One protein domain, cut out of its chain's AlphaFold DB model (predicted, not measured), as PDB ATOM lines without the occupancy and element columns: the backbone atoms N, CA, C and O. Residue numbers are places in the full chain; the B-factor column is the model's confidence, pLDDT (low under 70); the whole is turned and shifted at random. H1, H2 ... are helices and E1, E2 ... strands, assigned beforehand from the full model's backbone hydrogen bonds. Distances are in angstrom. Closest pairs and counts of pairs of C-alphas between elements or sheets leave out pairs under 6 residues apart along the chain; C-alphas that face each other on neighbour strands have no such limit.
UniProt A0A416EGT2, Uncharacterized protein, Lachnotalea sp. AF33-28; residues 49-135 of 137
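What this domain is: This is residues 49 to 135 of the 137 residues of an uncharacterized protein of Lachnotalea sp. AF33-28 (UniProt A0A416EGT2). What does the model look like? A strongly twisted sheet of five strands curls round one short helix, H1; the long strands E3, E4 and E5, folded back and forth side by side, make its length, and the small helix H2 follows at the end of E5. How is it made up? The printed part has 87 residues with five named strands and two named helices, in the order E1 H1 E2 E3 E4 E5 H2, a mixed class; the sheet's order is E2 E1 E3 E4 E5, antiparallel from E1 to E5, while E2 meets E1 only at a point. How large is it? It is compact, with a radius of gyration of the C-alphas of 13.2 A, and only just elongated, spanning 41 by 27 by 18 A.

Where its parts are: Where do the first elements lie? E1 is residues 55 to 62, 20.1 A long, from C-alpha 55 at (14.906, -28.235, 39.258). H1 is residues 70 to 77, 10.3 A, and E2 is residues 79 to 81. Where are the long strands? E3 is residues 91 to 100, 30.0 A; E4 is residues 107 to 117, 31.3 A; E5 is residues 120 to 130, 28.4 A, and bends by 62 degrees at residue 124. What comes last? H2 is residues 131 to 134, ending with C-alpha 134 at (24.730, -33.772, 36.800).

How they stand to each other: How do the strands pair? E1 and E3 are antiparallel at 145 degrees, with N 57 and O 94 2.9 A apart, within hydrogen-bond range. E3, E4 and E5 form a meander, each strand the antiparallel neighbour of the one before, in two hairpins; N 95 and O 112 are 2.8 A apart, and N 111 and O 127 are 2.8 A apart, both within hydrogen-bond range. At the edge, the C-alphas of E2's Pro 80 and E1's Phe 57, which face each other, are 4.3 A apart. Where are the helices? H1 is on the sheet, and its closest C-alphas to E1 are those of His 77 and Leu 59, 6.2 A apart. H2 is on the sheet at a height of 6.6 A, only just over none of its strands, with 2 of its C-alphas falling on E4; H1 and H2 are close but not clearly touching, Leu 75 and Phe 134 having the closest C-alphas, 6.9 A apart. Are the helix backbones regularly spaced? In H1 every O i to N i+4 pair is within hydrogen-bond range; H2 is too short for such a pair, and its 1 O i to N i+3 pair is within range.

The domain as a whole: What is the greatest distance? The C-alphas of Thr 89 and Lys 103 are the two farthest apart, at 41.8 A. Are there cuts or long links? The printed part has no cut, and no link is long. Is the confidence low anywhere? The mean pLDDT of the printed part is 88.7, and no printed residue is under 70.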
ATOM      1  N   ARG A  49      11.165 -41.578  43.077       87.31
ATOM      2  CA  ARG A  49      11.587 -40.186  42.929       87.31
ATOM      3  C   ARG A  49      12.097 -39.708  44.286       87.31
ATOM      4  O   ARG A  49      11.432 -39.941  45.292       87.31
ATOM      5  N   GLU A  50      13.270 -39.089  44.325       86.94
ATOM      6  CA  GLU A  50      13.757 -38.495  45.567       86.94
ATOM      7  C   GLU A  50      12.853 -37.326  45.986       86.94
ATOM      8  O   GLU A  50      12.284 -36.639  45.135       86.94
ATOM      9  N   ASP A  51      12.738 -37.087  47.296       84.81
ATOM     10  CA  ASP A  51      11.913 -36.016  47.890       84.81
ATOM     11  C   ASP A  51      12.534 -34.615  47.709       84.81
ATOM     12  O   ASP A  51      12.455 -33.733  48.560       84.81
ATOM     13  N   VAL A  52      13.221 -34.420  46.585       85.06
ATOM     14  CA  VAL A  52      13.757 -33.138  46.154       85.06
ATOM     15  C   VAL A  52      12.830 -32.534  45.096       85.06
ATOM     16  O   VAL A  52      12.346 -33.234  44.186       85.06
ATOM     17  N   PRO A  53      12.554 -31.222  45.180       86.00
ATOM     18  CA  PRO A  53      11.788 -30.545  44.150       86.00
ATOM     19  C   PRO A  53      12.528 -30.653  42.816       86.00
ATOM     20  O   PRO A  53      13.758 -30.617  42.756       86.00
ATOM     21  N   ALA A  54      11.760 -30.807  41.740       88.62
ATOM     22  CA  ALA A  54      12.333 -30.842  40.408       88.62
ATOM     23  C   ALA A  54      12.961 -29.479  40.098       88.62
ATOM     24  O   ALA A  54      12.326 -28.444  40.315       88.62
ATOM     25  N   ARG A  55      14.199 -29.474  39.602       91.88
ATOM     26  CA  ARG A  55      14.906 -28.235  39.258       91.88
ATOM     27  C   ARG A  55      14.593 -27.843  37.824       91.88
ATOM     28  O   ARG A  55      14.477 -28.708  36.955       91.88
ATOM     29  N   LEU A  56      14.439 -26.546  37.592       93.62
ATOM     30  CA  LEU A  56      14.189 -25.988  36.270       93.62
ATOM     31  C   LEU A  56      15.469 -25.362  35.727       93.62
ATOM     32  O   LEU A  56      16.198 -24.686  36.453       93.62
ATOM     33  N   PHE A  57      15.703 -25.561  34.437       94.00
ATOM     34  CA  PHE A  57      16.822 -24.974  33.719       94.00
ATOM     35  C   PHE A  57      16.339 -24.375  32.399       94.00
ATOM     36  O   PHE A  57      15.444 -24.910  31.747       94.00
ATOM     37  N   LEU A  58      16.936 -23.260  32.001       93.81
ATOM     38  CA  LEU A  58      16.778 -22.651  30.692       93.81
ATOM     39  C   LEU A  58      17.788 -23.266  29.723       93.81
ATOM     40  O   LEU A  58      18.947 -23.481  30.085       93.81
ATOM     41  N   LEU A  59      17.356 -23.503  28.487       92.06
ATOM     42  CA  LEU A  59      18.221 -23.938  27.398       92.06
ATOM     43  C   LEU A  59      18.403 -22.791  26.391       92.06
ATOM     44  O   LEU A  59      17.431 -22.118  26.039       92.06
ATOM     45  N   PRO A  60      19.616 -22.578  25.851       85.25
ATOM     46  CA  PRO A  60      19.874 -21.550  24.847       85.25
ATOM     47  C   PRO A  60      19.364 -21.929  23.445       85.25
ATOM     48  O   PRO A  60      19.705 -21.266  22.468       85.25
ATOM     49  N   VAL A  61      18.498 -22.940  23.351       84.75
ATOM     50  CA  VAL A  61      17.834 -23.416  22.132       84.75
ATOM     51  C   VAL A  61      16.522 -22.657  21.936       84.75
ATOM     52  O   VAL A  61      15.756 -22.464  22.888       84.75
ATOM     53  N   SER A  62      16.256 -22.231  20.705       81.00
ATOM     54  CA  SER A  62      15.012 -21.548  20.349       81.00
ATOM     55  C   SER A  62      13.991 -22.519  19.755       81.00
ATOM     56  O   SER A  62      14.245 -23.708  19.552       81.00
ATOM     57  N   PHE A  63      12.789 -22.014  19.498       75.31
ATOM     58  CA  PHE A  63      11.763 -22.745  18.766       75.31
ATOM     59  C   PHE A  63      12.266 -23.230  17.393       75.31
ATOM     60  O   PHE A  63      12.713 -22.424  16.583       75.31
ATOM     61  N   GLY A  64      12.126 -24.532  17.123       73.06
ATOM     62  CA  GLY A  64      12.467 -25.156  15.836       73.06
ATOM     63  C   GLY A  64      13.859 -25.787  15.776       73.06
ATOM     64  O   GLY A  64      14.097 -26.631  14.916       73.06
ATOM     65  N   ASP A  65      14.732 -25.452  16.724       79.69
ATOM     66  CA  ASP A  65      16.088 -25.988  16.779       79.69
ATOM     67  C   ASP A  65      16.128 -27.344  17.504       79.69
ATOM     68  O   ASP A  65      15.471 -27.568  18.535       79.69
ATOM     69  N   THR A  66      16.949 -28.249  16.983       82.06
ATOM     70  CA  THR A  66      17.285 -29.534  17.600       82.06
ATOM     71  C   THR A  66      18.781 -29.599  17.881       82.06
ATOM     72  O   THR A  66      19.586 -28.919  17.250       82.06
ATOM     73  N   TYR A  67      19.156 -30.416  18.857       84.38
ATOM     74  CA  TYR A  67      20.546 -30.756  19.139       84.38
ATOM     75  C   TYR A  67      20.717 -32.264  18.960       84.38
ATOM     76  O   TYR A  67      19.827 -33.038  19.317       84.38
ATOM     77  N   GLU A  68      21.837 -32.680  18.368       79.69
ATOM     78  CA  GLU A  68      22.081 -34.088  18.025       79.69
ATOM     79  C   GLU A  68      22.494 -34.914  19.249       79.69
ATOM     80  O   GLU A  68      21.977 -36.011  19.456       79.69
ATOM     81  N   ASN A  69      23.377 -34.370  20.098       86.81
ATOM     82  CA  ASN A  69      23.799 -35.014  21.339       86.81
ATOM     83  C   ASN A  69      23.159 -34.335  22.555       86.81
ATOM     84  O   ASN A  69      23.591 -33.272  22.995       86.81
ATOM     85  N   ALA A  70      22.122 -34.968  23.102       86.62
ATOM     86  CA  ALA A  70      21.410 -34.463  24.268       86.62
ATOM     87  C   ALA A  70      22.260 -34.441  25.539       86.62
ATOM     88  O   ALA A  70      22.117 -33.527  26.342       86.62
ATOM     89  N   GLU A  71      23.131 -35.430  25.724       85.44
ATOM     90  CA  GLU A  71      23.941 -35.553  26.931       85.44
ATOM     91  C   GLU A  71      24.901 -34.371  27.053       85.44
ATOM     92  O   GLU A  71      24.779 -33.571  27.982       85.44
ATOM     93  N   ASP A  72      25.770 -34.209  26.054       87.44
ATOM     94  CA  ASP A  72      26.781 -33.152  26.020       87.44
ATOM     95  C   ASP A  72      26.144 -31.762  26.049       87.44
ATOM     96  O   ASP A  72      26.615 -30.862  26.751       87.44
ATOM     97  N   TYR A  73      25.053 -31.580  25.298       89.88
ATOM     98  CA  TYR A  73      24.386 -30.290  25.190       89.88
ATOM     99  C   TYR A  73      23.755 -29.873  26.518       89.88
ATOM    100  O   TYR A  73      24.003 -28.767  26.998       89.88
ATOM    101  N   LEU A  74      22.971 -30.758  27.139       90.31
ATOM    102  CA  LEU A  74      22.302 -30.463  28.404       90.31
ATOM    103  C   LEU A  74      23.333 -30.217  29.515       90.31
ATOM    104  O   LEU A  74      23.211 -29.234  30.241       90.31
ATOM    105  N   LEU A  75      24.378 -31.044  29.610       88.25
ATOM    106  CA  LEU A  75      25.471 -30.875  30.578       88.25
ATOM    107  C   LEU A  75      26.116 -29.485  30.533       88.25
ATOM    108  O   LEU A  75      26.417 -28.911  31.575       88.25
ATOM    109  N   SER A  76      26.342 -28.958  29.330       87.88
ATOM    110  CA  SER A  76      27.115 -27.728  29.127       87.88
ATOM    111  C   SER A  76      26.271 -26.454  29.051       87.88
ATOM    112  O   SER A  76      26.795 -25.370  29.300       87.88
ATOM    113  N   HIS A  77      24.980 -26.559  28.721       90.19
ATOM    114  CA  HIS A  77      24.140 -25.399  28.398       90.19
ATOM    115  C   HIS A  77      22.934 -25.199  29.326       90.19
ATOM    116  O   HIS A  77      22.181 -24.244  29.135       90.19
ATOM    117  N   MET A  78      22.720 -26.061  30.323       91.50
ATOM    118  CA  MET A  78      21.644 -25.869  31.298       91.50
ATOM    119  C   MET A  78      21.947 -24.712  32.255       91.50
ATOM    120  O   MET A  78      22.886 -24.769  33.047       91.50
ATOM    121  N   VAL A  79      21.103 -23.678  32.229       91.88
ATOM    122  CA  VAL A  79      21.203 -22.523  33.135       91.88
ATOM    123  C   VAL A  79      20.080 -22.588  34.170       91.88
ATOM    124  O   VAL A  79      18.918 -22.580  33.773       91.88
ATOM    125  N   PRO A  80      20.361 -22.653  35.483       92.62
ATOM    126  CA  PRO A  80      19.317 -22.813  36.494       92.62
ATOM    127  C   PRO A  80      18.374 -21.606  36.528       92.62
ATOM    128  O   PRO A  80      18.812 -20.455  36.503       92.62
ATOM    129  N   ILE A  81      17.072 -21.873  36.633       93.25
ATOM    130  CA  ILE A  81      16.026 -20.857  36.793       93.25
ATOM    131  C   ILE A  81      15.142 -21.188  37.996       93.25
ATOM    132  O   ILE A  81      14.942 -22.350  38.344       93.25
ATOM    133  N   GLN A  82      14.601 -20.157  38.645       89.19
ATOM    134  CA  GLN A  82      13.782 -20.337  39.848       89.19
ATOM    135  C   GLN A  82      12.361 -20.808  39.531       89.19
ATOM    136  O   GLN A  82      11.760 -21.537  40.318       89.19
ATOM    137  N   SER A  83      11.810 -20.381  38.397       89.81
ATOM    138  CA  SER A  83      10.412 -20.613  38.063       89.81
ATOM    139  C   SER A  83      10.165 -20.518  36.557       89.81
ATOM    140  O   SER A  83      11.038 -20.100  35.791       89.81
ATOM    141  N   LYS A  84       8.971 -20.928  36.119       89.81
ATOM    142  CA  LYS A  84       8.599 -20.944  34.696       89.81
ATOM    143  C   LYS A  84       8.400 -19.545  34.124       89.81
ATOM    144  O   LYS A  84       8.599 -19.341  32.935       89.81
ATOM    145  N   GLU A  85       8.046 -18.582  34.964       88.56
ATOM    146  CA  GLU A  85       7.842 -17.185  34.580       88.56
ATOM    147  C   GLU A  85       9.149 -16.528  34.114       88.56
ATOM    148  O   GLU A  85       9.120 -15.550  33.374       88.56
ATOM    149  N   ALA A  86      10.301 -17.087  34.505       89.31
ATOM    150  CA  ALA A  86      11.611 -16.658  34.031       89.31
ATOM    151  C   ALA A  86      11.954 -17.170  32.618       89.31
ATOM    152  O   ALA A  86      12.987 -16.780  32.076       89.31
ATOM    153  N   ILE A  87      11.134 -18.045  32.019       89.69
ATOM    154  CA  ILE A  87      11.368 -18.594  30.676       89.69
ATOM    155  C   ILE A  87      10.968 -17.537  29.636       89.69
ATOM    156  O   ILE A  87       9.785 -17.207  29.526       89.69
ATOM    157  N   PRO A  88      11.908 -17.015  28.826       88.69
ATOM    158  CA  PRO A  88      11.565 -16.073  27.771       88.69
ATOM    159  C   PRO A  88      10.700 -16.736  26.693       88.69
ATOM    160  O   PRO A  88      10.881 -17.909  26.359       88.69
ATOM    161  N   THR A  89       9.796 -15.966  26.088       86.25
ATOM    162  CA  THR A  89       8.939 -16.452  24.999       86.25
ATOM    163  C   THR A  89       9.766 -17.062  23.866       86.25
ATOM    164  O   THR A  89      10.712 -16.449  23.374       86.25
ATOM    165  N   GLY A  90       9.392 -18.269  23.431       84.06
ATOM    166  CA  GLY A  90      10.064 -18.970  22.333       84.06
ATOM    167  C   GLY A  90      11.381 -19.660  22.711       84.06
ATOM    168  O   GLY A  90      12.054 -20.183  21.821       84.06
ATOM    169  N   ARG A  91      11.751 -19.686  24.000       89.00
ATOM    170  CA  ARG A  91      12.900 -20.446  24.519       89.00
ATOM    171  C   ARG A  91      12.481 -21.791  25.095       89.00
ATOM    172  O   ARG A  91      11.408 -21.923  25.683       89.00
ATOM    173  N   ARG A  92      13.363 -22.782  24.954       91.38
ATOM    174  CA  ARG A  92      13.206 -24.089  25.598       91.38
ATOM    175  C   ARG A  92      13.692 -24.046  27.041       91.38
ATOM    176  O   ARG A  92      14.621 -23.317  27.390       91.38
ATOM    177  N   ALA A  93      13.066 -24.863  27.865       94.06
ATOM    178  CA  ALA A  93      13.473 -25.122  29.230       94.06
ATOM    179  C   ALA A  93      13.448 -26.629  29.472       94.06
ATOM    180  O   ALA A  93      12.834 -27.394  28.726       94.06
ATOM    181  N   CYS A  94      14.115 -27.073  30.523       93.88
ATOM    182  CA  CYS A  94      14.033 -28.453  30.946       93.88
ATOM    183  C   CYS A  94      13.822 -28.568  32.451       93.88
ATOM    184  O   CYS A  94      14.188 -27.699  33.246       93.88
ATOM    185  N   ARG A  95      13.170 -29.661  32.833       94.44
ATOM    186  CA  ARG A  95      12.926 -30.044  34.217       94.44
ATOM    187  C   ARG A  95      13.748 -31.276  34.534       94.44
ATOM    188  O   ARG A  95      13.622 -32.281  33.837       94.44
ATOM    189  N   MET A  96      14.531 -31.206  35.599       93.31
ATOM    190  CA  MET A  96      15.327 -32.314  36.100       93.31
ATOM    191  C   MET A  96      14.681 -32.907  37.349       93.31
ATOM    192  O   MET A  96      14.454 -32.213  38.344       93.31
ATOM    193  N   GLU A  97      14.414 -34.204  37.303       93.12
ATOM    194  CA  GLU A  97      13.898 -34.992  38.417       93.12
ATOM    195  C   GLU A  97      14.918 -36.060  38.809       93.12
ATOM    196  O   GLU A  97      15.417 -36.793  37.955       93.12
ATOM    197  N   LEU A  98      15.215 -36.158  40.104       92.31
ATOM    198  CA  LEU A  98      16.161 -37.133  40.634       92.31
ATOM    199  C   LEU A  98      15.433 -38.400  41.088       92.31
ATOM    200  O   LEU A  98      14.426 -38.342  41.796       92.31
ATOM    201  N   TYR A  99      15.973 -39.550  40.703       91.62
ATOM    202  CA  TYR A  99      15.456 -40.861  41.058       91.62
ATOM    203  C   TYR A  99      16.545 -41.708  41.702       91.62
ATOM    204  O   TYR A  99      17.695 -41.733  41.259       91.62
ATOM    205  N   ARG A 100      16.144 -42.480  42.713       91.06
ATOM    206  CA  ARG A 100      16.989 -43.472  43.376       91.06
ATOM    207  C   ARG A 100      16.357 -44.847  43.266       91.06
ATOM    208  O   ARG A 100      15.159 -45.040  43.485       91.06
ATOM    209  N   CYS A 101      17.166 -45.830  42.892       90.38
ATOM    210  CA  CYS A 101      16.724 -47.212  42.838       90.38
ATOM    211  C   CYS A 101      16.855 -47.877  44.217       90.38
ATOM    212  O   CYS A 101      17.981 -48.058  44.676       90.38
ATOM    213  N   PRO A 102      15.766 -48.357  44.845       88.19
ATOM    214  CA  PRO A 102      15.852 -49.038  46.139       88.19
ATOM    215  C   PRO A 102      16.540 -50.414  46.063       88.19
ATOM    216  O   PRO A 102      16.907 -50.970  47.091       88.19
ATOM    217  N   LYS A 103      16.706 -50.990  44.861       89.62
ATOM    218  CA  LYS A 103      17.287 -52.331  44.668       89.62
ATOM    219  C   LYS A 103      18.806 -52.327  44.490       89.62
ATOM    220  O   LYS A 103      19.474 -53.226  44.984       89.62
ATOM    221  N   CYS A 104      19.342 -51.383  43.717       90.44
ATOM    222  CA  CYS A 104      20.772 -51.332  43.379       90.44
ATOM    223  C   CYS A 104      21.460 -50.036  43.815       90.44
ATOM    224  O   CYS A 104      22.608 -49.813  43.444       90.44
ATOM    225  N   ASP A 105      20.735 -49.175  44.525       89.25
ATOM    226  CA  ASP A 105      21.166 -47.866  45.018       89.25
ATOM    227  C   ASP A 105      21.630 -46.851  43.960       89.25
ATOM    228  O   ASP A 105      22.030 -45.736  44.281       89.25
ATOM    229  N   ALA A 106      21.526 -47.201  42.675       90.19
ATOM    230  CA  ALA A 106      21.889 -46.309  41.586       90.19
ATOM    231  C   ALA A 106      20.972 -45.078  41.555       90.19
ATOM    232  O   ALA A 106      19.741 -45.203  41.635       90.19
ATOM    233  N   ARG A 107      21.587 -43.908  41.371       91.88
ATOM    234  CA  ARG A 107      20.908 -42.627  41.168       91.88
ATOM    235  C   ARG A 107      20.964 -42.224  39.708       91.88
ATOM    236  O   ARG A 107      21.970 -42.426  39.031       91.88
ATOM    237  N   TRP A 108      19.880 -41.648  39.229       92.19
ATOM    238  CA  TRP A 108      19.762 -41.206  37.851       92.19
ATOM    239  C   TRP A 108      18.780 -40.047  37.762       92.19
ATOM    240  O   TRP A 108      17.923 -39.875  38.630       92.19
ATOM    241  N   VAL A 109      18.930 -39.241  36.721       92.44
ATOM    242  CA  VAL A 109      18.093 -38.071  36.479       92.44
ATOM    243  C   VAL A 109      17.222 -38.294  35.260       92.44
ATOM    244  O   VAL A 109      17.673 -38.834  34.246       92.44
ATOM    245  N   LYS A 110      15.970 -37.859  35.362       92.88
ATOM    246  CA  LYS A 110      15.072 -37.697  34.227       92.88
ATOM    247  C   LYS A 110      15.040 -36.223  33.866       92.88
ATOM    248  O   LYS A 110      14.652 -35.395  34.688       92.88
ATOM    249  N   ILE A 111      15.433 -35.904  32.643       93.12
ATOM    250  CA  ILE A 111      15.330 -34.561  32.089       93.12
ATOM    251  C   ILE A 111      14.150 -34.546  31.125       93.12
ATOM    252  O   ILE A 111      14.113 -35.298  30.153       93.12
ATOM    253  N   THR A 112      13.170 -33.700  31.416       94.06
ATOM    254  CA  THR A 112      12.039 -33.428  30.528       94.06
ATOM    255  C   THR A 112      12.293 -32.096  29.853       94.06
ATOM    256  O   THR A 112      12.304 -31.070  30.528       94.06
ATOM    257  N   ASP A 113      12.524 -32.113  28.549       92.94
ATOM    258  CA  ASP A 113      12.715 -30.912  27.744       92.94
ATOM    259  C   ASP A 113      11.375 -30.469  27.162       92.94
ATOM    260  O   ASP A 113      10.633 -31.275  26.592       92.94
ATOM    261  N   PHE A 114      11.056 -29.192  27.329       92.69
ATOM    262  CA  PHE A 114       9.797 -28.623  26.899       92.69
ATOM    263  C   PHE A 114       9.956 -27.188  26.400       92.69
ATOM    264  O   PHE A 114      10.858 -26.433  26.767       92.69
ATOM    265  N   LEU A 115       9.013 -26.797  25.559       91.12
ATOM    266  CA  LEU A 115       8.786 -25.420  25.169       91.12
ATOM    267  C   LEU A 115       7.556 -24.902  25.915       91.12
ATOM    268  O   LEU A 115       6.491 -25.517  25.856       91.12
ATOM    269  N   GLN A 116       7.688 -23.762  26.591       87.56
ATOM    270  CA  GLN A 116       6.540 -23.102  27.206       87.56
ATOM    271  C   GLN A 116       5.740 -22.370  26.118       87.56
ATOM    272  O   GLN A 116       6.216 -21.398  25.525       87.56
ATOM    273  N   VAL A 117       4.518 -22.830  25.850       85.44
ATOM    274  CA  VAL A 117       3.587 -22.202  24.906       85.44
ATOM    275  C   VAL A 117       2.376 -21.719  25.690       85.44
ATOM    276  O   VAL A 117       1.459 -22.486  25.982       85.44
ATOM    277  N   ARG A 118       2.368 -20.421  26.024       83.50
ATOM    278  CA  ARG A 118       1.371 -19.815  26.927       83.50
ATOM    279  C   ARG A 118       1.387 -20.541  28.276       83.50
ATOM    280  O   ARG A 118       2.436 -20.565  28.907       83.50
ATOM    281  N   ASP A 119       0.286 -21.173  28.672       81.00
ATOM    282  CA  ASP A 119       0.152 -21.917  29.931       81.00
ATOM    283  C   ASP A 119       0.377 -23.433  29.769       81.00
ATOM    284  O   ASP A 119       0.208 -24.196  30.720       81.00
ATOM    285  N   THR A 120       0.782 -23.881  28.576       85.81
ATOM    286  CA  THR A 120       0.963 -25.301  28.250       85.81
ATOM    287  C   THR A 120       2.431 -25.634  27.986       85.81
ATOM    288  O   THR A 120       3.153 -24.875  27.338       85.81
ATOM    289  N   GLU A 121       2.866 -26.804  28.458       89.81
ATOM    290  CA  GLU A 121       4.178 -27.375  28.138       89.81
ATOM    291  C   GLU A 121       4.077 -28.242  26.879       89.81
ATOM    292  O   GLU A 121       3.374 -29.253  26.862       89.81
ATOM    293  N   ASP A 122       4.796 -27.859  25.830       90.00
ATOM    294  CA  ASP A 122       4.977 -28.672  24.629       90.00
ATOM    295  C   ASP A 122       6.265 -29.492  24.781       90.00
ATOM    296  O   ASP A 122       7.377 -28.968  24.654       90.00
ATOM    297  N   ILE A 123       6.109 -30.773  25.129       91.31
ATOM    298  CA  ILE A 123       7.222 -31.679  25.420       91.31
ATOM    299  C   ILE A 123       7.994 -31.995  24.140       91.31
ATOM    300  O   ILE A 123       7.444 -32.516  23.171       91.31
ATOM    301  N   LYS A 124       9.299 -31.735  24.163       90.19
ATOM    302  CA  LYS A 124      10.213 -32.003  23.048       90.19
ATOM    303  C   LYS A 124      11.003 -33.288  23.216       90.19
ATOM    304  O   LYS A 124      11.372 -33.898  22.218       90.19
ATOM    305  N   GLY A 125      11.240 -33.722  24.453       88.69
ATOM    306  CA  GLY A 125      11.968 -34.958  24.700       88.69
ATOM    307  C   GLY A 125      12.029 -35.362  26.164       88.69
ATOM    308  O   GLY A 125      11.857 -34.547  27.071       88.69
ATOM    309  N   PHE A 126      12.306 -36.647  26.370       90.69
ATOM    310  CA  PHE A 126      12.654 -37.214  27.664       90.69
ATOM    311  C   PHE A 126      14.038 -37.834  27.562       90.69
ATOM    312  O   PHE A 126      14.286 -38.668  26.691       90.69
ATOM    313  N   TYR A 127      14.913 -37.459  28.483       90.81
ATOM    314  CA  TYR A 127      16.272 -37.967  28.549       90.81
ATOM    315  C   TYR A 127      16.530 -38.549  29.930       90.81
ATOM    316  O   TYR A 127      16.023 -38.054  30.937       90.81
ATOM    317  N   THR A 128      17.284 -39.639  29.977       90.75
ATOM    318  CA  THR A 128      17.630 -40.332  31.217       90.75
ATOM    319  C   THR A 128      19.133 -40.486  31.279       90.75
ATOM    320  O   THR A 128      19.716 -41.078  30.375       90.75
ATOM    321  N   PHE A 129      19.740 -39.990  32.354       91.25
ATOM    322  CA  PHE A 129      21.189 -40.016  32.528       91.25
ATOM    323  C   PHE A 129      21.593 -40.462  33.936       91.25
ATOM    324  O   PHE A 129      20.812 -40.301  34.881       91.25
ATOM    325  N   PRO A 130      22.811 -41.001  34.119       90.75
ATOM    326  CA  PRO A 130      23.393 -41.188  35.444       90.75
ATOM    327  C   PRO A 130      23.457 -39.861  36.214       90.75
ATOM    328  O   PRO A 130      23.773 -38.819  35.646       90.75
ATOM    329  N   TYR A 131      23.183 -39.889  37.523       89.00
ATOM    330  CA  TYR A 131      23.244 -38.674  38.355       89.00
ATOM    331  C   TYR A 131      24.658 -38.082  38.433       89.00
ATOM    332  O   TYR A 131      24.814 -36.876  38.582       89.00
ATOM    333  N   GLU A 132      25.686 -38.922  38.303       86.75
ATOM    334  CA  GLU A 132      27.099 -38.533  38.389       86.75
ATOM    335  C   GLU A 132      27.441 -37.379  37.439       86.75
ATOM    336  O   GLU A 132      28.120 -36.436  37.848       86.75
ATOM    337  N   HIS A 133      26.884 -37.400  36.225       84.62
ATOM    338  CA  HIS A 133      27.104 -36.372  35.208       84.62
ATOM    339  C   HIS A 133      26.537 -35.007  35.640       84.62
ATOM    340  O   HIS A 133      27.116 -33.970  35.346       84.62
ATOM    341  N   PHE A 134      25.454 -34.991  36.418       83.31
ATOM    342  CA  PHE A 134      24.730 -33.772  36.800       83.31
ATOM    343  C   PHE A 134      24.926 -33.392  38.276       83.31
ATOM    344  O   PHE A 134      24.214 -32.540  38.796       83.31
ATOM    345  N   SER A 135      25.894 -34.005  38.963       79.94
ATOM    346  CA  SER A 135      26.110 -33.833  40.408       79.94
ATOM    347  C   SER A 135      26.609 -32.440  40.829       79.94
ATOM    348  O   SER A 135      26.504 -32.098  42.006       79.94
TER     349      SER A 135